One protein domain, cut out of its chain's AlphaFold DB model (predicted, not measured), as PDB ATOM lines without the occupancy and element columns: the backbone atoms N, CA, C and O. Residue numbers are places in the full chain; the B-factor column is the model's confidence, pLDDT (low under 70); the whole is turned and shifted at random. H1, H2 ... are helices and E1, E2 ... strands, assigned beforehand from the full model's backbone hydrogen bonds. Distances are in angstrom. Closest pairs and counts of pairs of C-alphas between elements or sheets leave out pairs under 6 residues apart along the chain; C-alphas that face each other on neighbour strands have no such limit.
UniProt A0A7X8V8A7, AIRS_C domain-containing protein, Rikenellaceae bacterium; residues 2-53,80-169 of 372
ATOM      1  N   ASN A   2      45.420 -48.336 -57.701       39.44
ATOM      2  CA  ASN A   2      45.592 -47.254 -56.729       39.44
ATOM      3  C   ASN A   2      45.187 -47.844 -55.383       39.44
ATOM      4  O   ASN A   2      44.024 -48.188 -55.198       39.44
ATOM      5  N   LYS A   3      46.158 -48.067 -54.499       45.84
ATOM      6  CA  LYS A   3      45.858 -48.395 -53.110       45.84
ATOM      7  C   LYS A   3      45.178 -47.171 -52.501       45.84
ATOM      8  O   LYS A   3      45.740 -46.081 -52.578       45.84
ATOM      9  N   SER A   4      43.971 -47.355 -51.975       61.78
ATOM     10  CA  SER A   4      43.267 -46.300 -51.251       61.78
ATOM     11  C   SER A   4      44.078 -45.957 -50.006       61.78
ATOM     12  O   SER A   4      44.495 -46.853 -49.274       61.78
ATOM     13  N   ILE A   5      44.363 -44.675 -49.810       70.75
ATOM     14  CA  ILE A   5      44.980 -44.178 -48.583       70.75
ATOM     15  C   ILE A   5      43.935 -44.315 -47.468       70.75
ATOM     16  O   ILE A   5      42.765 -44.011 -47.689       70.75
ATOM     17  N   SER A   6      44.331 -44.774 -46.278       83.06
ATOM     18  CA  SER A   6      43.376 -44.888 -45.170       83.06
ATOM     19  C   SER A   6      43.046 -43.513 -44.591       83.06
ATOM     20  O   SER A   6      43.935 -42.824 -44.080       83.06
ATOM     21  N   VAL A   7      41.769 -43.128 -44.602       86.19
ATOM     22  CA  VAL A   7      41.304 -41.845 -44.046       86.19
ATOM     23  C   VAL A   7      41.454 -41.755 -42.530       86.19
ATOM     24  O   VAL A   7      41.563 -40.653 -42.002       86.19
ATOM     25  N   LEU A   8      41.515 -42.892 -41.832       87.38
ATOM     26  CA  LEU A   8      41.626 -42.948 -40.374       87.38
ATOM     27  C   LEU A   8      43.067 -42.785 -39.877       87.38
ATOM     28  O   LEU A   8      43.312 -42.133 -38.861       87.38
ATOM     29  N   TYR A   9      44.025 -43.384 -40.586       88.00
ATOM     30  CA  TYR A   9      45.436 -43.413 -40.179       88.00
ATOM     31  C   TYR A   9      46.287 -42.321 -40.838       88.00
ATOM     32  O   TYR A   9      47.457 -42.153 -40.488       88.00
ATOM     33  N   SER A  10      45.719 -41.568 -41.780       88.44
ATOM     34  CA  SER A  10      46.424 -40.495 -42.479       88.44
ATOM     35  C   SER A  10      46.522 -39.211 -41.667       88.44
ATOM     36  O   SER A  10      45.668 -38.894 -40.840       88.44
ATOM     37  N   LYS A  11      47.571 -38.433 -41.945       89.94
ATOM     38  CA  LYS A  11      47.744 -37.086 -41.390       89.94
ATOM     39  C   LYS A  11      46.983 -36.067 -42.226       89.94
ATOM     40  O   LYS A  11      47.198 -36.000 -43.436       89.94
ATOM     41  N   TYR A  12      46.166 -35.249 -41.574       91.81
ATOM     42  CA  TYR A  12      45.396 -34.194 -42.225       91.81
ATOM     43  C   TYR A  12      46.164 -32.874 -42.202       91.81
ATOM     44  O   TYR A  12      46.787 -32.511 -41.202       91.81
ATOM     45  N   VAL A  13      46.119 -32.154 -43.318       92.06
ATOM     46  CA  VAL A  13      46.542 -30.760 -43.428       92.06
ATOM     47  C   VAL A  13      45.357 -29.979 -43.964       92.06
ATOM     48  O   VAL A  13      45.009 -30.126 -45.130       92.06
ATOM     49  N   ILE A  14      44.740 -29.194 -43.090       90.25
ATOM     50  CA  ILE A  14      43.528 -28.425 -43.380       90.25
ATOM     51  C   ILE A  14      43.920 -26.954 -43.345       90.25
ATOM     52  O   ILE A  14      44.580 -26.531 -42.395       90.25
ATOM     53  N   ASP A  15      43.608 -26.204 -44.400       89.94
ATOM     54  CA  ASP A  15      43.971 -24.780 -44.542       89.94
ATOM     55  C   ASP A  15      45.478 -24.515 -44.353       89.94
ATOM     56  O   ASP A  15      45.916 -23.523 -43.770       89.94
ATOM     57  N   GLY A  16      46.309 -25.461 -44.801       88.62
ATOM     58  CA  GLY A  16      47.765 -25.405 -44.643       88.62
ATOM     59  C   GLY A  16      48.280 -25.741 -43.236       88.62
ATOM     60  O   GLY A  16      49.496 -25.823 -43.050       88.62
ATOM     61  N   VAL A  17      47.399 -26.003 -42.265       91.06
ATOM     62  CA  VAL A  17      47.754 -26.383 -40.892       91.06
ATOM     63  C   VAL A  17      47.693 -27.898 -40.730       91.06
ATOM     64  O   VAL A  17      46.654 -28.534 -40.926       91.06
ATOM     65  N   GLN A  18      48.824 -28.497 -40.358       91.81
ATOM     66  CA  GLN A  18      48.877 -29.920 -40.045       91.81
ATOM     67  C   GLN A  18      48.200 -30.190 -38.703       91.81
ATOM     68  O   GLN A  18      48.560 -29.596 -37.690       91.81
ATOM     69  N   GLN A  19      47.264 -31.130 -38.708       92.62
ATOM     70  CA  GLN A  19      46.567 -31.570 -37.512       92.62
ATOM     71  C   GLN A  19      47.473 -32.447 -36.634       92.62
ATOM     72  O   GLN A  19      48.302 -33.211 -37.143       92.62
ATOM     73  N   GLU A  20      47.338 -32.318 -35.312       89.56
ATOM     74  CA  GLU A  20      48.211 -32.998 -34.345       89.56
ATOM     75  C   GLU A  20      47.927 -34.499 -34.243       89.56
ATOM     76  O   GLU A  20      48.859 -35.306 -34.210       89.56
ATOM     77  N   LEU A  21      46.643 -34.863 -34.223       90.75
ATOM     78  CA  LEU A  21      46.166 -36.233 -34.078       90.75
ATOM     79  C   LEU A  21      45.588 -36.744 -35.398       90.75
ATOM     80  O   LEU A  21      45.012 -35.990 -36.182       90.75
ATOM     81  N   THR A  22      45.724 -38.042 -35.650       91.19
ATOM     82  CA  THR A  22      44.964 -38.703 -36.717       91.19
ATOM     83  C   THR A  22      43.543 -39.012 -36.238       91.19
ATOM     84  O   THR A  22      43.336 -39.185 -35.033       91.19
ATOM     85  N   PRO A  23      42.559 -39.162 -37.142       90.56
ATOM     86  CA  PRO A  23      41.217 -39.586 -36.749       90.56
ATOM     87  C   PRO A  23      41.191 -40.868 -35.914       90.56
ATOM     88  O   PRO A  23      40.477 -40.933 -34.921       90.56
ATOM     89  N   ALA A  24      42.023 -41.859 -36.252       88.31
ATOM     90  CA  ALA A  24      42.146 -43.074 -35.452       88.31
ATOM     91  C   ALA A  24      42.570 -42.769 -34.006       88.31
ATOM     92  O   ALA A  24      41.993 -43.316 -33.078       88.31
ATOM     93  N   GLN A  25      43.540 -41.873 -33.792       89.56
ATOM     94  CA  GLN A  25      43.973 -41.497 -32.441       89.56
ATOM     95  C   GLN A  25      42.869 -40.780 -31.657       89.56
ATOM     96  O   GLN A  25      42.715 -41.033 -30.465       89.56
ATOM     97  N   ILE A  26      42.094 -39.921 -32.325       91.19
ATOM     98  CA  ILE A  26      40.949 -39.234 -31.715       91.19
ATOM     99  C   ILE A  26      39.894 -40.259 -31.286       91.19
ATOM    100  O   ILE A  26      39.492 -40.280 -30.127       91.19
ATOM    101  N   LEU A  27      39.476 -41.149 -32.189       89.25
ATOM    102  CA  LEU A  27      38.429 -42.128 -31.892       89.25
ATOM    103  C   LEU A  27      38.865 -43.161 -30.850       89.25
ATOM    104  O   LEU A  27      38.049 -43.569 -30.032       89.25
ATOM    105  N   GLU A  28      40.143 -43.552 -30.836       87.56
ATOM    106  CA  GLU A  28      40.695 -44.440 -29.807       87.56
ATOM    107  C   GLU A  28      40.688 -43.800 -28.413       87.56
ATOM    108  O   GLU A  28      40.537 -44.517 -27.427       87.56
ATOM    109  N   SER A  29      40.791 -42.469 -28.307       86.75
ATOM    110  CA  SER A  29      40.743 -41.785 -27.004       86.75
ATOM    111  C   SER A  29      39.386 -41.914 -26.304       86.75
ATOM    112  O   SER A  29      39.339 -42.014 -25.082       86.75
ATOM    113  N   VAL A  30      38.300 -42.008 -27.077       87.12
ATOM    114  CA  VAL A  30      36.922 -42.170 -26.576       87.12
ATOM    115  C   VAL A  30      36.397 -43.597 -26.729       87.12
ATOM    116  O   VAL A  30      35.206 -43.870 -26.556       87.12
ATOM    117  N   ARG A  31      37.266 -44.541 -27.093       84.12
ATOM    118  CA  ARG A  31      36.874 -45.924 -27.344       84.12
ATOM    119  C   ARG A  31      36.724 -46.689 -26.032       84.12
ATOM    120  O   ARG A  31      37.601 -46.680 -25.174       84.12
ATOM    121  N   GLY A  32      35.603 -47.395 -25.877       69.56
ATOM    122  CA  GLY A  32      35.344 -48.194 -24.680       69.56
ATOM    123  C   GLY A  32      36.297 -49.400 -24.555       69.56
ATOM    124  O   GLY A  32      36.662 -50.005 -25.573       69.56
ATOM    125  N   PRO A  33      36.630 -49.843 -23.322       62.66
ATOM    126  CA  PRO A  33      37.592 -50.929 -23.065       62.66
ATOM    127  C   PRO A  33      37.123 -52.322 -23.534       62.66
ATOM    128  O   PRO A  33      37.891 -53.278 -23.502       62.66
ATOM    129  N   PHE A  34      35.872 -52.449 -23.983       58.06
ATOM    130  CA  PHE A  34      35.234 -53.705 -24.407       58.06
ATOM    131  C   PHE A  34      35.385 -54.006 -25.900       58.06
ATOM    132  O   PHE A  34      34.829 -54.980 -26.406       58.06
ATOM    133  N   SER A  35      36.080 -53.145 -26.634       54.19
ATOM    134  CA  SER A  35      36.195 -53.244 -28.081       54.19
ATOM    135  C   SER A  35      37.500 -53.952 -28.478       54.19
ATOM    136  O   SER A  35      38.573 -53.680 -27.943       54.19
ATOM    137  N   GLY A  36      37.419 -54.923 -29.397       52.19
ATOM    138  CA  GLY A  36      38.597 -55.647 -29.887       52.19
ATOM    139  C   GLY A  36      39.599 -54.708 -30.572       52.19
ATOM    140  O   GLY A  36      39.188 -53.714 -31.169       52.19
ATOM    141  N   LYS A  37      40.904 -55.017 -30.498       48.56
ATOM    142  CA  LYS A  37      41.989 -54.194 -31.081       48.56
ATOM    143  C   LYS A  37      41.622 -53.680 -32.479       48.56
ATOM    144  O   LYS A  37      41.196 -54.472 -33.320       48.56
ATOM    145  N   ALA A  38      41.812 -52.378 -32.722       52.72
ATOM    146  CA  ALA A  38      41.714 -51.798 -34.061       52.72
ATOM    147  C   ALA A  38      42.536 -52.626 -35.064       52.72
ATOM    148  O   ALA A  38      43.625 -53.112 -34.737       52.72
ATOM    149  N   GLY A  39      41.988 -52.821 -36.268       52.75
ATOM    150  CA  GLY A  39      42.664 -53.537 -37.348       52.75
ATOM    151  C   GLY A  39      44.039 -52.935 -37.650       52.75
ATOM    152  O   GLY A  39      44.265 -51.746 -37.434       52.75
ATOM    153  N   GLN A  40      44.971 -53.767 -38.127       51.16
ATOM    154  CA  GLN A  40      46.309 -53.313 -38.519       51.16
ATOM    155  C   GLN A  40      46.212 -52.168 -39.545       51.16
ATOM    156  O   GLN A  40      45.341 -52.223 -40.411       51.16
ATOM    157  N   PRO A  41      47.082 -51.144 -39.465       53.72
ATOM    158  CA  PRO A  41      46.979 -49.963 -40.313       53.72
ATOM    159  C   PRO A  41      47.138 -50.329 -41.791       53.72
ATOM    160  O   PRO A  41      48.166 -50.873 -42.202       53.72
ATOM    161  N   GLU A  42      46.136 -49.985 -42.596       55.38
ATOM    162  CA  GLU A  42      46.335 -49.769 -44.026       55.38
ATOM    163  C   GLU A  42      47.184 -48.497 -44.205       55.38
ATOM    164  O   GLU A  42      47.104 -47.569 -43.402       55.38
ATOM    165  N   GLU A  43      48.067 -48.499 -45.205       58.94
ATOM    166  CA  GLU A  43      49.130 -47.510 -45.454       58.94
ATOM    167  C   GLU A  43      48.751 -46.063 -45.049       58.94
ATOM    168  O   GLU A  43      47.843 -45.453 -45.619       58.94
ATOM    169  N   ALA A  44      49.457 -45.505 -44.054       69.69
ATOM    170  CA  ALA A  44      49.229 -44.143 -43.572       69.69
ATOM    171  C   ALA A  44      49.739 -43.115 -44.595       69.69
ATOM    172  O   ALA A  44      50.926 -43.101 -44.934       69.69
ATOM    173  N   GLY A  45      48.850 -42.244 -45.071       82.44
ATOM    174  CA  GLY A  45      49.159 -41.192 -46.036       82.44
ATOM    175  C   GLY A  45      49.072 -39.781 -45.455       82.44
ATOM    176  O   GLY A  45      49.030 -39.564 -44.240       82.44
ATOM    177  N   ARG A  46      49.050 -38.796 -46.355       85.75
ATOM    178  CA  ARG A  46      48.803 -37.383 -46.046       85.75
ATOM    179  C   ARG A  46      47.612 -36.911 -46.874       85.75
ATOM    180  O   ARG A  46      47.663 -37.011 -48.096       85.75
ATOM    181  N   ILE A  47      46.592 -36.384 -46.209       87.75
ATOM    182  CA  ILE A  47      45.388 -35.814 -46.820       87.75
ATOM    183  C   ILE A  47      45.478 -34.297 -46.670       87.75
ATOM    184  O   ILE A  47      45.764 -33.798 -45.581       87.75
ATOM    185  N   VAL A  48      45.306 -33.570 -47.771       87.88
ATOM    186  CA  VAL A  48      45.350 -32.104 -47.802       87.88
ATOM    187  C   VAL A  48      44.029 -31.614 -48.365       87.88
ATOM    188  O   VAL A  48      43.639 -32.068 -49.438       87.88
ATOM    189  N   ASP A  49      43.357 -30.727 -47.642       89.62
ATOM    190  CA  ASP A  49      42.058 -30.173 -48.031       89.62
ATOM    191  C   ASP A  49      41.885 -28.755 -47.457       89.62
ATOM    192  O   ASP A  49      42.678 -28.316 -46.618       89.62
ATOM    193  N   GLU A  50      40.865 -28.037 -47.914       86.94
ATOM    194  CA  GLU A  50      40.535 -26.676 -47.471       86.94
ATOM    195  C   GLU A  50      39.145 -26.639 -46.841       86.94
ATOM    196  O   GLU A  50      38.228 -27.304 -47.315       86.94
ATOM    197  N   SER A  51      38.970 -25.860 -45.775       83.94
ATOM    198  CA  SER A  51      37.675 -25.691 -45.121       83.94
ATOM    199  C   SER A  51      36.717 -24.896 -46.008       83.94
ATOM    200  O   SER A  51      37.061 -23.838 -46.534       83.94
ATOM    201  N   SER A  52      35.469 -25.352 -46.103       79.94
ATOM    202  CA  SER A  52      34.406 -24.597 -46.771       79.94
ATOM    203  C   SER A  52      33.702 -23.683 -45.769       79.94
ATOM    204  O   SER A  52      33.110 -24.151 -44.802       79.94
ATOM    205  N   GLY A  53      33.761 -22.370 -46.001       73.69
ATOM    206  CA  GLY A  53      33.028 -21.383 -45.206       73.69
ATOM    207  C   GLY A  53      31.599 -21.147 -45.714       73.69
ATOM    208  O   GLY A  53      31.291 -21.483 -46.862       73.69
ATOM    209  N   ALA A  80      25.013 -34.359 -45.029       81.94
ATOM    210  CA  ALA A  80      26.018 -33.836 -44.111       81.94
ATOM    211  C   ALA A  80      26.333 -32.373 -44.427       81.94
ATOM    212  O   ALA A  80      26.546 -32.008 -45.586       81.94
ATOM    213  N   SER A  81      26.382 -31.550 -43.380       81.31
ATOM    214  CA  SER A  81      26.805 -30.162 -43.509       81.31
ATOM    215  C   SER A  81      28.321 -30.105 -43.668       81.31
ATOM    216  O   SER A  81      29.059 -30.473 -42.756       81.31
ATOM    217  N   ILE A  82      28.787 -29.649 -44.833       83.31
ATOM    218  CA  ILE A  82      30.219 -29.425 -45.090       83.31
ATOM    219  C   ILE A  82      30.690 -28.144 -44.380       83.31
ATOM    220  O   ILE A  82      31.844 -28.051 -43.977       83.31
ATOM    221  N   ILE A  83      29.785 -27.175 -44.207       85.94
ATOM    222  CA  ILE A  83      30.073 -25.845 -43.649       85.94
ATOM    223  C   ILE A  83      30.056 -25.868 -42.117       85.94
ATOM    224  O   ILE A  83      30.905 -25.253 -41.478       85.94
ATOM    225  N   PHE A  84      29.117 -26.617 -41.532       89.25
ATOM    226  CA  PHE A  84      28.955 -26.776 -40.082       89.25
ATOM    227  C   PHE A  84      29.062 -28.257 -39.675       89.25
ATOM    228  O   PHE A  84      28.087 -28.849 -39.200       89.25
ATOM    229  N   PRO A  85      30.215 -28.914 -39.920       90.94
ATOM    230  CA  PRO A  85      30.369 -30.347 -39.676       90.94
ATOM    231  C   PRO A  85      30.365 -30.697 -38.185       90.94
ATOM    232  O   PRO A  85      29.948 -31.797 -37.818       90.94
ATOM    233  N   GLN A  86      30.819 -29.784 -37.321       91.88
ATOM    234  CA  GLN A  86      30.914 -30.014 -35.879       91.88
ATOM    235  C   GLN A  86      29.525 -30.014 -35.244       91.88
ATOM    236  O   GLN A  86      29.142 -30.992 -34.605       91.88
ATOM    237  N   GLU A  87      28.749 -28.961 -35.494       91.06
ATOM    238  CA  GLU A  87      27.381 -28.791 -35.003       91.06
ATOM    239  C   GLU A  87      26.477 -29.899 -35.545       91.06
ATOM    240  O   GLU A  87      25.729 -30.513 -34.787       91.06
ATOM    241  N   PHE A  88      26.620 -30.243 -36.832       91.88
ATOM    242  CA  PHE A  88      25.891 -31.364 -37.419       91.88
ATOM    243  C   PHE A  88      26.203 -32.689 -36.712       91.88
ATOM    244  O   PHE A  88      25.293 -33.445 -36.387       91.88
ATOM    245  N   THR A  89      27.482 -32.969 -36.442       94.00
ATOM    246  CA  THR A  89      27.888 -34.212 -35.768       94.00
ATOM    247  C   THR A  89      27.347 -34.283 -34.339       94.00
ATOM    248  O   THR A  89      26.843 -35.332 -33.944       94.00
ATOM    249  N   ARG A  90      27.408 -33.179 -33.580       93.81
ATOM    250  CA  ARG A  90      26.872 -33.108 -32.209       93.81
ATOM    251  C   ARG A  90      25.361 -33.343 -32.184       93.81
ATOM    252  O   ARG A  90      24.916 -34.241 -31.478       93.81
ATOM    253  N   GLY A  91      24.612 -32.678 -33.066       93.06
ATOM    254  CA  GLY A  91      23.166 -32.882 -33.175       93.06
ATOM    255  C   GLY A  91      22.775 -34.319 -33.546       93.06
ATOM    256  O   GLY A  91      21.780 -34.837 -33.046       93.06
ATOM    257  N   GLN A  92      23.567 -35.018 -34.374       94.06
ATOM    258  CA  GLN A  92      23.322 -36.440 -34.669       94.06
ATOM    259  C   GLN A  92      23.617 -37.361 -33.473       94.06
ATOM    260  O   GLN A  92      22.932 -38.370 -33.304       94.06
ATOM    261  N   ILE A  93      24.614 -37.029 -32.643       95.19
ATOM    262  CA  ILE A  93      24.892 -37.752 -31.393       95.19
ATOM    263  C   ILE A  93      23.717 -37.593 -30.427       95.19
ATOM    264  O   ILE A  93      23.186 -38.588 -29.939       95.19
ATOM    265  N   GLU A  94      23.275 -36.360 -30.189       94.50
ATOM    266  CA  GLU A  94      22.175 -36.069 -29.266       94.50
ATOM    267  C   GLU A  94      20.865 -36.674 -29.737       94.50
ATOM    268  O   GLU A  94      20.173 -37.298 -28.941       94.50
ATOM    269  N   LYS A  95      20.560 -36.586 -31.037       94.75
ATOM    270  CA  LYS A  95      19.406 -37.269 -31.627       94.75
ATOM    271  C   LYS A  95      19.427 -38.766 -31.320       94.75
ATOM    272  O   LYS A  95      18.426 -39.307 -30.864       94.75
ATOM    273  N   ALA A  96      20.564 -39.434 -31.529       95.38
ATOM    274  CA  ALA A  96      20.685 -40.866 -31.263       95.38
ATOM    275  C   ALA A  96      20.478 -41.209 -29.776       95.38
ATOM    276  O   ALA A  96      19.904 -42.256 -29.464       95.38
ATOM    277  N   LEU A  97      20.935 -40.341 -28.868       95.44
ATOM    278  CA  LEU A  97      20.730 -40.486 -27.426       95.44
ATOM    279  C   LEU A  97      19.264 -40.238 -27.042       95.44
ATOM    280  O   LEU A  97      18.678 -41.066 -26.343       95.44
ATOM    281  N   LEU A  98      18.663 -39.147 -27.521       95.12
ATOM    282  CA  LEU A  98      17.267 -38.766 -27.283       95.12
ATOM    283  C   LEU A  98      16.293 -39.828 -27.789       95.12
ATOM    284  O   LEU A  98      15.399 -40.236 -27.058       95.12
ATOM    285  N   ASP A  99      16.517 -40.365 -28.989       93.50
ATOM    286  CA  ASP A  99      15.691 -41.440 -29.547       93.50
ATOM    287  C   ASP A  99      15.718 -42.710 -28.677       93.50
ATOM    288  O   ASP A  99      14.799 -43.534 -28.746       93.50
ATOM    289  N   CYS A 100      16.743 -42.888 -27.832       92.62
ATOM    290  CA  CYS A 100      16.753 -43.978 -26.863       92.62
ATOM    291  C   CYS A 100      15.797 -43.772 -25.690       92.62
ATOM    292  O   CYS A 100      15.302 -44.784 -25.200       92.62
ATOM    293  N   LEU A 101      15.472 -42.534 -25.294       93.94
ATOM    294  CA  LEU A 101      14.530 -42.254 -24.198       93.94
ATOM    295  C   LEU A 101      13.162 -42.898 -24.439       93.94
ATOM    296  O   LEU A 101      12.502 -43.340 -23.510       93.94
ATOM    297  N   TRP A 102      12.748 -43.019 -25.701       93.75
ATOM    298  CA  TRP A 102      11.429 -43.540 -26.079       93.75
ATOM    299  C   TRP A 102      11.364 -45.078 -26.136       93.75
ATOM    300  O   TRP A 102      10.340 -45.671 -26.512       93.75
ATOM    301  N   ARG A 103      12.469 -45.755 -25.798       89.50
ATOM    302  CA  ARG A 103      12.596 -47.217 -25.807       89.50
ATOM    303  C   ARG A 103      12.302 -47.792 -24.428       89.50
ATOM    304  O   ARG A 103      12.627 -47.203 -23.410       89.50
ATOM    305  N   MET A 104      11.755 -49.007 -24.396       82.25
ATOM    306  CA  MET A 104      11.560 -49.726 -23.133       82.25
ATOM    307  C   MET A 104      12.882 -50.022 -22.472       82.25
ATOM    308  O   MET A 104      13.803 -50.502 -23.129       82.25
ATOM    309  N   GLY A 105      12.945 -49.873 -21.162       82.81
ATOM    310  CA  GLY A 105      14.166 -50.183 -20.463       82.81
ATOM    311  C   GLY A 105      14.233 -49.577 -19.085       82.81
ATOM    312  O   GLY A 105      13.337 -48.865 -18.662       82.81
ATOM    313  N   ASN A 106      15.322 -49.905 -18.413       85.50
ATOM    314  CA  ASN A 106      15.854 -49.122 -17.312       85.50
ATOM    315  C   ASN A 106      17.332 -48.990 -17.643       85.50
ATOM    316  O   ASN A 106      18.021 -50.008 -17.734       85.50
ATOM    317  N   PHE A 107      17.784 -47.785 -17.939       88.75
ATOM    318  CA  PHE A 107      19.163 -47.493 -18.311       88.75
ATOM    319  C   PHE A 107      19.396 -46.012 -18.081       88.75
ATOM    320  O   PHE A 107      18.553 -45.213 -18.452       88.75
ATOM    321  N   ARG A 108      20.536 -45.634 -17.521       90.56
ATOM    322  CA  ARG A 108      20.938 -44.226 -17.434       90.56
ATOM    323  C   ARG A 108      21.764 -43.833 -18.647       90.56
ATOM    324  O   ARG A 108      22.236 -44.704 -19.385       90.56
ATOM    325  N   LEU A 109      22.008 -42.540 -18.833       90.44
ATOM    326  CA  LEU A 109      22.870 -42.042 -19.903       90.44
ATOM    327  C   LEU A 109      24.248 -42.727 -19.871       90.44
ATOM    328  O   LEU A 109      24.730 -43.200 -20.899       90.44
ATOM    329  N   GLY A 110      24.831 -42.906 -18.679       87.44
ATOM    330  CA  GLY A 110      26.124 -43.579 -18.487       87.44
ATOM    331  C   GLY A 110      26.164 -45.061 -18.906       87.44
ATOM    332  O   GLY A 110      27.238 -45.607 -19.197       87.44
ATOM    333  N   ASP A 111      25.006 -45.723 -19.003       88.06
ATOM    334  CA  ASP A 111      24.903 -47.107 -19.483       88.06
ATOM    335  C   ASP A 111      24.953 -47.215 -21.008       88.06
ATOM    336  O   ASP A 111      25.111 -48.318 -21.546       88.06
ATOM    337  N   LEU A 112      24.844 -46.088 -21.709       90.94
ATOM    338  CA  LEU A 112      24.880 -46.033 -23.157       90.94
ATOM    339  C   LEU A 112      26.313 -45.900 -23.686       90.94
ATOM    340  O   LEU A 112      27.260 -45.445 -23.035       90.94
ATOM    341  N   CYS A 113      26.468 -46.349 -24.918       91.50
ATOM    342  CA  CYS A 113      27.596 -46.073 -25.783       91.50
ATOM    343  C   CYS A 113      27.080 -45.895 -27.211       91.50
ATOM    344  O   CYS A 113      25.925 -46.206 -27.507       91.50
ATOM    345  N   LEU A 114      27.927 -45.383 -28.097       93.69
ATOM    346  CA  LEU A 114      27.543 -45.148 -29.484       93.69
ATOM    347  C   LEU A 114      28.282 -46.088 -30.430       93.69
ATOM    348  O   LEU A 114      29.481 -46.338 -30.281       93.69
ATOM    349  N   ASP A 115      27.558 -46.569 -31.432       93.50
ATOM    350  CA  ASP A 115      28.149 -47.021 -32.682       93.50
ATOM    351  C   ASP A 115      28.068 -45.892 -33.702       93.50
ATOM    352  O   ASP A 115      27.023 -45.252 -33.840       93.50
ATOM    353  N   ALA A 116      29.160 -45.659 -34.419       94.50
ATOM    354  CA  ALA A 116      29.257 -44.560 -35.364       94.50
ATOM    355  C   ALA A 116      29.588 -45.055 -36.775       94.50
ATOM    356  O   ALA A 116      30.432 -45.930 -36.969       94.50
ATOM    357  N   LYS A 117      28.932 -44.487 -37.780       94.00
ATOM    358  CA  LYS A 117      29.191 -44.778 -39.187       94.00
ATOM    359  C   LYS A 117      29.415 -43.475 -39.937       94.00
ATOM    360  O   LYS A 117      28.539 -42.612 -39.943       94.00
ATOM    361  N   TRP A 118      30.560 -43.367 -40.604       93.25
ATOM    362  CA  TRP A 118      30.883 -42.245 -41.478       93.25
ATOM    363  C   TRP A 118      30.837 -42.669 -42.940       93.25
ATOM    364  O   TRP A 118      31.451 -43.656 -43.335       93.25
ATOM    365  N   THR A 119      30.139 -41.895 -43.757       91.06
ATOM    366  CA  THR A 119      30.185 -41.995 -45.214       91.06
ATOM    367  C   THR A 119      30.880 -40.755 -45.761       91.06
ATOM    368  O   THR A 119      30.587 -39.640 -45.326       91.06
ATOM    369  N   TRP A 120      31.817 -40.911 -46.695       88.88
ATOM    370  CA  TRP A 120      32.624 -39.788 -47.187       88.88
ATOM    371  C   TRP A 120      32.951 -39.882 -48.678       88.88
ATOM    372  O   TRP A 120      32.863 -40.942 -49.294       88.88
ATOM    373  N   ASN A 121      33.343 -38.751 -49.266       87.38
ATOM    374  CA  ASN A 121      33.784 -38.663 -50.655       87.38
ATOM    375  C   ASN A 121      34.949 -37.673 -50.792       87.38
ATOM    376  O   ASN A 121      34.816 -36.520 -50.399       87.38
ATOM    377  N   GLU A 122      36.047 -38.093 -51.419       82.31
ATOM    378  CA  GLU A 122      37.235 -37.268 -51.702       82.31
ATOM    379  C   GLU A 122      37.050 -36.254 -52.850       82.31
ATOM    380  O   GLU A 122      37.891 -35.383 -53.044       82.31
ATOM    381  N   GLN A 123      35.989 -36.365 -53.657       81.56
ATOM    382  CA  GLN A 123      35.871 -35.608 -54.913       81.56
ATOM    383  C   GLN A 123      35.645 -34.102 -54.737       81.56
ATOM    384  O   GLN A 123      36.004 -33.340 -55.635       81.56
ATOM    385  N   SER A 124      35.012 -33.676 -53.641       83.69
ATOM    386  CA  SER A 124      34.711 -32.263 -53.396       83.69
ATOM    387  C   SER A 124      35.647 -31.688 -52.347       83.69
ATOM    388  O   SER A 124      35.864 -32.302 -51.303       83.69
ATOM    389  N   ILE A 125      36.133 -30.478 -52.617       85.44
ATOM    390  CA  ILE A 125      36.919 -29.683 -51.669       85.44
ATOM    391  C   ILE A 125      36.081 -29.450 -50.406       85.44
ATOM    392  O   ILE A 125      34.870 -29.214 -50.486       85.44
ATOM    393  N   GLY A 126      36.726 -29.565 -49.251       87.50
ATOM    394  CA  GLY A 126      36.132 -29.407 -47.929       87.50
ATOM    395  C   GLY A 126      35.502 -30.660 -47.349       87.50
ATOM    396  O   GLY A 126      35.245 -30.694 -46.147       87.50
ATOM    397  N   ASN A 127      35.297 -31.721 -48.131       89.25
ATOM    398  CA  ASN A 127      34.737 -32.961 -47.597       89.25
ATOM    399  C   ASN A 127      35.674 -33.643 -46.597       89.25
ATOM    400  O   ASN A 127      35.206 -34.172 -45.589       89.25
ATOM    401  N   MET A 128      36.983 -33.639 -46.853       91.00
ATOM    402  CA  MET A 128      37.953 -34.273 -45.962       91.00
ATOM    403  C   MET A 128      38.197 -33.405 -44.728       91.00
ATOM    404  O   MET A 128      38.346 -33.935 -43.625       91.00
ATOM    405  N   ALA A 129      38.162 -32.079 -44.885       91.00
ATOM    406  CA  ALA A 129      38.168 -31.145 -43.761       91.00
ATOM    407  C   ALA A 129      36.926 -31.316 -42.861       91.00
ATOM    408  O   ALA A 129      37.048 -31.382 -41.631       91.00
ATOM    409  N   ALA A 130      35.739 -31.461 -43.460       91.62
ATOM    410  CA  ALA A 130      34.485 -31.717 -42.754       91.62
ATOM    411  C   ALA A 130      34.487 -33.080 -42.049       91.62
ATOM    412  O   ALA A 130      34.102 -33.171 -40.884       91.62
ATOM    413  N   LEU A 131      34.993 -34.125 -42.712       93.12
ATOM    414  CA  LEU A 131      35.141 -35.458 -42.130       93.12
ATOM    415  C   LEU A 131      36.062 -35.438 -40.903       93.12
ATOM    416  O   LEU A 131      35.697 -35.948 -39.844       93.12
ATOM    417  N   TYR A 132      37.234 -34.805 -41.012       93.81
ATOM    418  CA  TYR A 132      38.150 -34.656 -39.882       93.81
ATOM    419  C   TYR A 132      37.505 -33.886 -38.722       93.81
ATOM    420  O   TYR A 132      37.609 -34.294 -37.564       93.81
ATOM    421  N   SER A 133      36.794 -32.801 -39.035       93.94
ATOM    422  CA  SER A 133      36.066 -32.007 -38.043       93.94
ATOM    423  C   SER A 133      34.967 -32.811 -37.347       93.94
ATOM    424  O   SER A 133      34.774 -32.644 -36.148       93.94
ATOM    425  N   SER A 134      34.296 -33.717 -38.066       94.31
ATOM    426  CA  SER A 134      33.323 -34.650 -37.493       94.31
ATOM    427  C   SER A 134      33.983 -35.604 -36.495       94.31
ATOM    428  O   SER A 134      33.541 -35.681 -35.353       94.31
ATOM    429  N   PHE A 135      35.097 -36.251 -36.861       94.50
ATOM    430  CA  PHE A 135      35.834 -37.125 -35.937       94.50
ATOM    431  C   PHE A 135      36.286 -36.389 -34.673       94.50
ATOM    432  O   PHE A 135      36.131 -36.904 -33.565       94.50
ATOM    433  N   LYS A 136      36.813 -35.170 -34.838       94.50
ATOM    434  CA  LYS A 136      37.221 -34.313 -33.723       94.50
ATOM    435  C   LYS A 136      36.039 -33.958 -32.818       94.50
ATOM    436  O   LYS A 136      36.136 -34.152 -31.610       94.50
ATOM    437  N   ALA A 137      34.921 -33.515 -33.396       93.94
ATOM    438  CA  ALA A 137      33.715 -33.175 -32.647       93.94
ATOM    439  C   ALA A 137      33.150 -34.378 -31.881       93.94
ATOM    440  O   ALA A 137      32.728 -34.216 -30.741       93.94
ATOM    441  N   THR A 138      33.180 -35.582 -32.463       94.69
ATOM    442  CA  THR A 138      32.790 -36.814 -31.762       94.69
ATOM    443  C   THR A 138      33.687 -37.096 -30.562       94.69
ATOM    444  O   THR A 138      33.171 -37.395 -29.492       94.69
ATOM    445  N   GLY A 139      35.010 -36.994 -30.719       93.25
ATOM    446  CA  GLY A 139      35.949 -37.205 -29.616       93.25
ATOM    447  C   GLY A 139      35.712 -36.230 -28.462       93.25
ATOM    448  O   GLY A 139      35.512 -36.646 -27.328       93.25
ATOM    449  N   GLU A 140      35.662 -34.932 -28.758       93.00
ATOM    450  CA  GLU A 140      35.467 -33.894 -27.737       93.00
ATOM    451  C   GLU A 140      34.102 -34.004 -27.046       93.00
ATOM    452  O   GLU A 140      34.010 -33.863 -25.829       93.00
ATOM    453  N   PHE A 141      33.037 -34.266 -27.806       92.19
ATOM    454  CA  PHE A 141      31.684 -34.272 -27.256       92.19
ATOM    455  C   PHE A 141      31.381 -35.533 -26.439       92.19
ATOM    456  O   PHE A 141      30.738 -35.441 -25.397       92.19
ATOM    457  N   LEU A 142      31.876 -36.706 -26.855       92.00
ATOM    458  CA  LEU A 142      31.708 -37.929 -26.063       92.00
ATOM    459  C   LEU A 142      32.525 -37.906 -24.778       92.00
ATOM    460  O   LEU A 142      32.016 -38.356 -23.755       92.00
ATOM    461  N   ASP A 143      33.739 -37.356 -24.819       90.75
ATOM    462  CA  ASP A 143      34.537 -37.133 -23.613       90.75
ATOM    463  C   ASP A 143      33.797 -36.207 -22.639       90.75
ATOM    464  O   ASP A 143      33.631 -36.538 -21.467       90.75
ATOM    465  N   ALA A 144      33.235 -35.106 -23.148       90.81
ATOM    466  CA  ALA A 144      32.478 -34.160 -22.335       90.81
ATOM    467  C   ALA A 144      31.187 -34.756 -21.734       90.81
ATOM    468  O   ALA A 144      30.831 -34.411 -20.611       90.81
ATOM    469  N   LEU A 145      30.513 -35.668 -22.445       89.31
ATOM    470  CA  LEU A 145      29.347 -36.412 -21.944       89.31
ATOM    471  C   LEU A 145      29.718 -37.619 -21.058       89.31
ATOM    472  O   LEU A 145      28.831 -38.262 -20.499       89.31
ATOM    473  N   GLY A 146      30.999 -37.993 -20.962       88.56
ATOM    474  CA  GLY A 146      31.433 -39.217 -20.276       88.56
ATOM    475  C   GLY A 146      31.004 -40.519 -20.976       88.56
ATOM    476  O   GLY A 146      30.958 -41.591 -20.360       88.56
ATOM    477  N   LEU A 147      30.682 -40.454 -22.269       90.44
ATOM    478  CA  LEU A 147      30.250 -41.591 -23.083       90.44
ATOM    479  C   LEU A 147      31.411 -42.172 -23.891       90.44
ATOM    480  O   LEU A 147      32.467 -41.570 -24.043       90.44
ATOM    481  N   CYS A 148      31.228 -43.382 -24.426       90.38
ATOM    482  CA  CYS A 148      32.254 -44.025 -25.245       90.38
ATOM    483  C   CYS A 148      31.722 -44.519 -26.588       90.38
ATOM    484  O   CYS A 148      30.546 -44.869 -26.722       90.38
ATOM    485  N   LEU A 149      32.631 -44.674 -27.550       90.19
ATOM    486  CA  LEU A 149      32.381 -45.435 -28.770       90.19
ATOM    487  C   LEU A 149      32.564 -46.931 -28.515       90.19
ATOM    488  O   LEU A 149      33.601 -47.376 -28.012       90.19
ATOM    489  N   ARG A 150      31.563 -47.724 -28.899       88.94
ATOM    490  CA  ARG A 150      31.651 -49.188 -28.908       88.94
ATOM    491  C   ARG A 150      32.295 -49.684 -30.194       88.94
ATOM    492  O   ARG A 150      33.226 -50.490 -30.148       88.94
ATOM    493  N   SER A 151      31.800 -49.208 -31.329       87.75
ATOM    494  CA  SER A 151      32.336 -49.530 -32.647       87.75
ATOM    495  C   SER A 151      32.214 -48.346 -33.597       87.75
ATOM    496  O   SER A 151      31.400 -47.446 -33.394       87.75
ATOM    497  N   TYR A 152      33.041 -48.350 -34.637       90.44
ATOM    498  CA  TYR A 152      32.896 -47.416 -35.736       90.44
ATOM    499  C   TYR A 152      33.230 -48.053 -37.080       90.44
ATOM    500  O   TYR A 152      34.028 -48.991 -37.151       90.44
ATOM    501  N   SER A 153      32.635 -47.527 -38.147       88.81
ATOM    502  CA  SER A 153      32.954 -47.887 -39.527       88.81
ATOM    503  C   SER A 153      32.994 -46.660 -40.433       88.81
ATOM    504  O   SER A 153      32.385 -45.628 -40.150       88.81
ATOM    505  N   GLU A 154      33.737 -46.781 -41.527       88.69
ATOM    506  CA  GLU A 154      33.825 -45.766 -42.571       88.69
ATOM    507  C   GLU A 154      33.613 -46.414 -43.943       88.69
ATOM    508  O   GLU A 154      34.022 -47.558 -44.157       88.69
ATOM    509  N   GLU A 155      32.907 -45.724 -44.840       88.81
ATOM    510  CA  GLU A 155      32.706 -46.162 -46.223       88.81
ATOM    511  C   GLU A 155      32.693 -44.979 -47.204       88.81
ATOM    512  O   GLU A 155      32.297 -43.861 -46.869       88.81
ATOM    513  N   GLN A 156      33.086 -45.229 -48.454       86.06
ATOM    514  CA  GLN A 156      32.984 -44.230 -49.519       86.06
ATOM    515  C   GLN A 156      31.543 -44.124 -50.035       86.06
ATOM    516  O   GLN A 156      30.927 -45.129 -50.391       86.06
ATOM    517  N   GLY A 157      31.005 -42.907 -50.128       86.38
ATOM    518  CA  GLY A 157      29.634 -42.669 -50.569       86.38
ATOM    519  C   GLY A 157      29.192 -41.211 -50.460       86.38
ATOM    520  O   GLY A 157      29.998 -40.287 -50.501       86.38
ATOM    521  N   VAL A 158      27.883 -40.992 -50.335       84.88
ATOM    522  CA  VAL A 158      27.334 -39.653 -50.065       84.88
ATOM    523  C   VAL A 158      27.729 -39.245 -48.649       84.88
ATOM    524  O   VAL A 158      27.470 -40.002 -47.716       84.88
ATOM    525  N   CYS A 159      28.345 -38.070 -48.486       87.31
ATOM    526  CA  CYS A 159      28.823 -37.599 -47.186       87.31
ATOM    527  C   CYS A 159      27.705 -37.604 -46.132       87.31
ATOM    528  O   CYS A 159      26.638 -37.020 -46.343       87.31
ATOM    529  N   GLY A 160      27.965 -38.261 -45.005       87.69
ATOM    530  CA  GLY A 160      26.982 -38.551 -43.968       87.69
ATOM    531  C   GLY A 160      27.652 -39.035 -42.686       87.69
ATOM    532  O   GLY A 160      28.729 -39.629 -42.713       87.69
ATOM    533  N   VAL A 161      27.004 -38.779 -41.553       92.12
ATOM    534  CA  VAL A 161      27.356 -39.402 -40.277       92.12
ATOM    535  C   VAL A 161      26.089 -39.938 -39.635       92.12
ATOM    536  O   VAL A 161      25.041 -39.296 -39.686       92.12
ATOM    537  N   GLN A 162      26.183 -41.134 -39.069       92.81
ATOM    538  CA  GLN A 162      25.095 -41.784 -38.359       92.81
ATOM    539  C   GLN A 162      25.607 -42.316 -37.026       92.81
ATOM    540  O   GLN A 162      26.629 -43.004 -36.982       92.81
ATOM    541  N   PHE A 163      24.855 -42.046 -35.963       94.81
ATOM    542  CA  PHE A 163      25.087 -42.610 -34.640       94.81
ATOM    543  C   PHE A 163      23.917 -43.495 -34.234       94.81
ATOM    544  O   PHE A 163      22.763 -43.222 -34.563       94.81
ATOM    545  N   ILE A 164      24.224 -44.572 -33.520       93.62
ATOM    546  CA  ILE A 164      23.232 -45.450 -32.909       93.62
ATOM    547  C   ILE A 164      23.628 -45.635 -31.453       93.62
ATOM    548  O   ILE A 164      24.701 -46.167 -31.163       93.62
ATOM    549  N   ALA A 165      22.752 -45.220 -30.543       92.81
ATOM    550  CA  ALA A 165      22.936 -45.468 -29.125       92.81
ATOM    551  C   ALA A 165      22.534 -46.904 -28.763       92.81
ATOM    552  O   ALA A 165      21.490 -47.437 -29.158       92.81
ATOM    553  N   VAL A 166      23.428 -47.558 -28.032       90.44
ATOM    554  CA  VAL A 166      23.351 -48.968 -27.662       90.44
ATOM    555  C   VAL A 166      23.796 -49.129 -26.218       90.44
ATOM    556  O   VAL A 166      24.535 -48.307 -25.686       90.44
ATOM    557  N   LEU A 167      23.365 -50.213 -25.573       87.62
ATOM    558  CA  LEU A 167      23.875 -50.524 -24.244       87.62
ATOM    559  C   LEU A 167      25.360 -50.852 -24.298       87.62
ATOM    560  O   LEU A 167      25.821 -51.650 -25.131       87.62
ATOM    561  N   ARG A 168      26.082 -50.286 -23.336       83.38
ATOM    562  CA  ARG A 168      27.460 -50.642 -23.055       83.38
ATOM    563  C   ARG A 168      27.532 -52.132 -22.716       83.38
ATOM    564  O   ARG A 168      26.778 -52.593 -21.856       83.38
ATOM    565  N   PRO A 169      28.430 -52.898 -23.365       74.38
ATOM    566  CA  PRO A 169      28.657 -54.289 -23.001       74.38
ATOM    567  C   PRO A 169      28.952 -54.421 -21.502       74.38
ATOM    568  O   PRO A 169      29.584 -53.542 -20.909       74.38
TER     569      PRO A 169
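This is residues 2 to 53 and 80 to 169 of the 372 residues of the protein "AIRS_C domain-containing protein" of Rikenellaceae bacterium (UniProt A0A7X8V8A7). Two long helices, H2 and H3, cover one face of a twisted sheet of three long strands, E5, E4 and E6, and a small two-stranded sheet, E1 and E2, packs on residues 127 to 133 of H3. The short helix H1 lies side by side with H3, while E3 is farthest from the centre, just after H2. The printed part has 142 residues, with three named helices and six named strands in the order E1 H1 E2 H2 E3 E4 H3 E5 E6, mixed in class. The larger sheet runs E5 E4 E6 and is mixed. The whole is compact, with a radius of gyration of the C-alphas of 15.2 A and spans of 47 by 34 by 25 A.

Start at E1, residues 11 to 14, and its parallel neighbour E2, residues 46 to 49: N 13 and O 47 are 2.8 A apart, within hydrogen-bond range. With H1, residues 23 to 29, they form a strand-helix-strand unit, two parallel neighbour strands with a helix between, whose crossover is left-handed. H1 touches H3, residues 127 to 145, at a shallow tilt of 6 degrees, the same way; H3 does so with residues 132 to 139 alone, and the closest C-alphas, those of Ile 26 and Gly 139, are 5.8 A apart. The closest C-alphas of E2 and H3 are those of Asp 49 and Ala 129, 5.9 A apart. After the cut, H2, residues 85 to 101, touches H3 at a steep tilt of 46 degrees, the same way; the closest C-alphas are those of Gln 86 and Ala 137, 5.3 A apart. E3, residues 103 to 106, pairs with no named strand and meets H2 only through their link. Look next at E4, residues 112 to 120, the inner strand between E5, residues 149 to 156, and E6, residues 160 to 167. E4 is parallel to E5, with N 118 and O 153 at 2.9 A, and antiparallel to E6, with N 115 and O 164 at 2.9 A. E4, H3 and E5 are a second such unit, with a right-handed crossover. H2 and H3 lie on the same face, making two layers, helices over a sheet: H2 over E6 at a height over the sheet of 7.6 A, H3 over E4 and along the strands at 9.9 A. Every O i to N i+4 pair is within hydrogen-bond range in H1 and H3, and 11 of 13 are in H2.

Find C-alpha 11 at (47.744, -37.086, -41.390), where E1 begins. H2 measures 25.1 A from first to last C-alpha, E4 26.0 A, H3 26.4 A, E5 20.8 A and E6 23.3 A. H3 starts at C-alpha 127, (34.737, -32.961, -47.597), and E6 ends at C-alpha 167, (23.875, -50.524, -24.244).

The two C-alphas farthest apart, those of Asn 2 and Asn 106, are 49.4 A apart. Residues 54 to 79 are not printed, and C-alphas 53 and 80 are 14.3 A apart across the cut. The link from H1 to E2 is long, with 16 residues. The model's pLDDT is under 70 in residues 2 to 4 and 32 to 44.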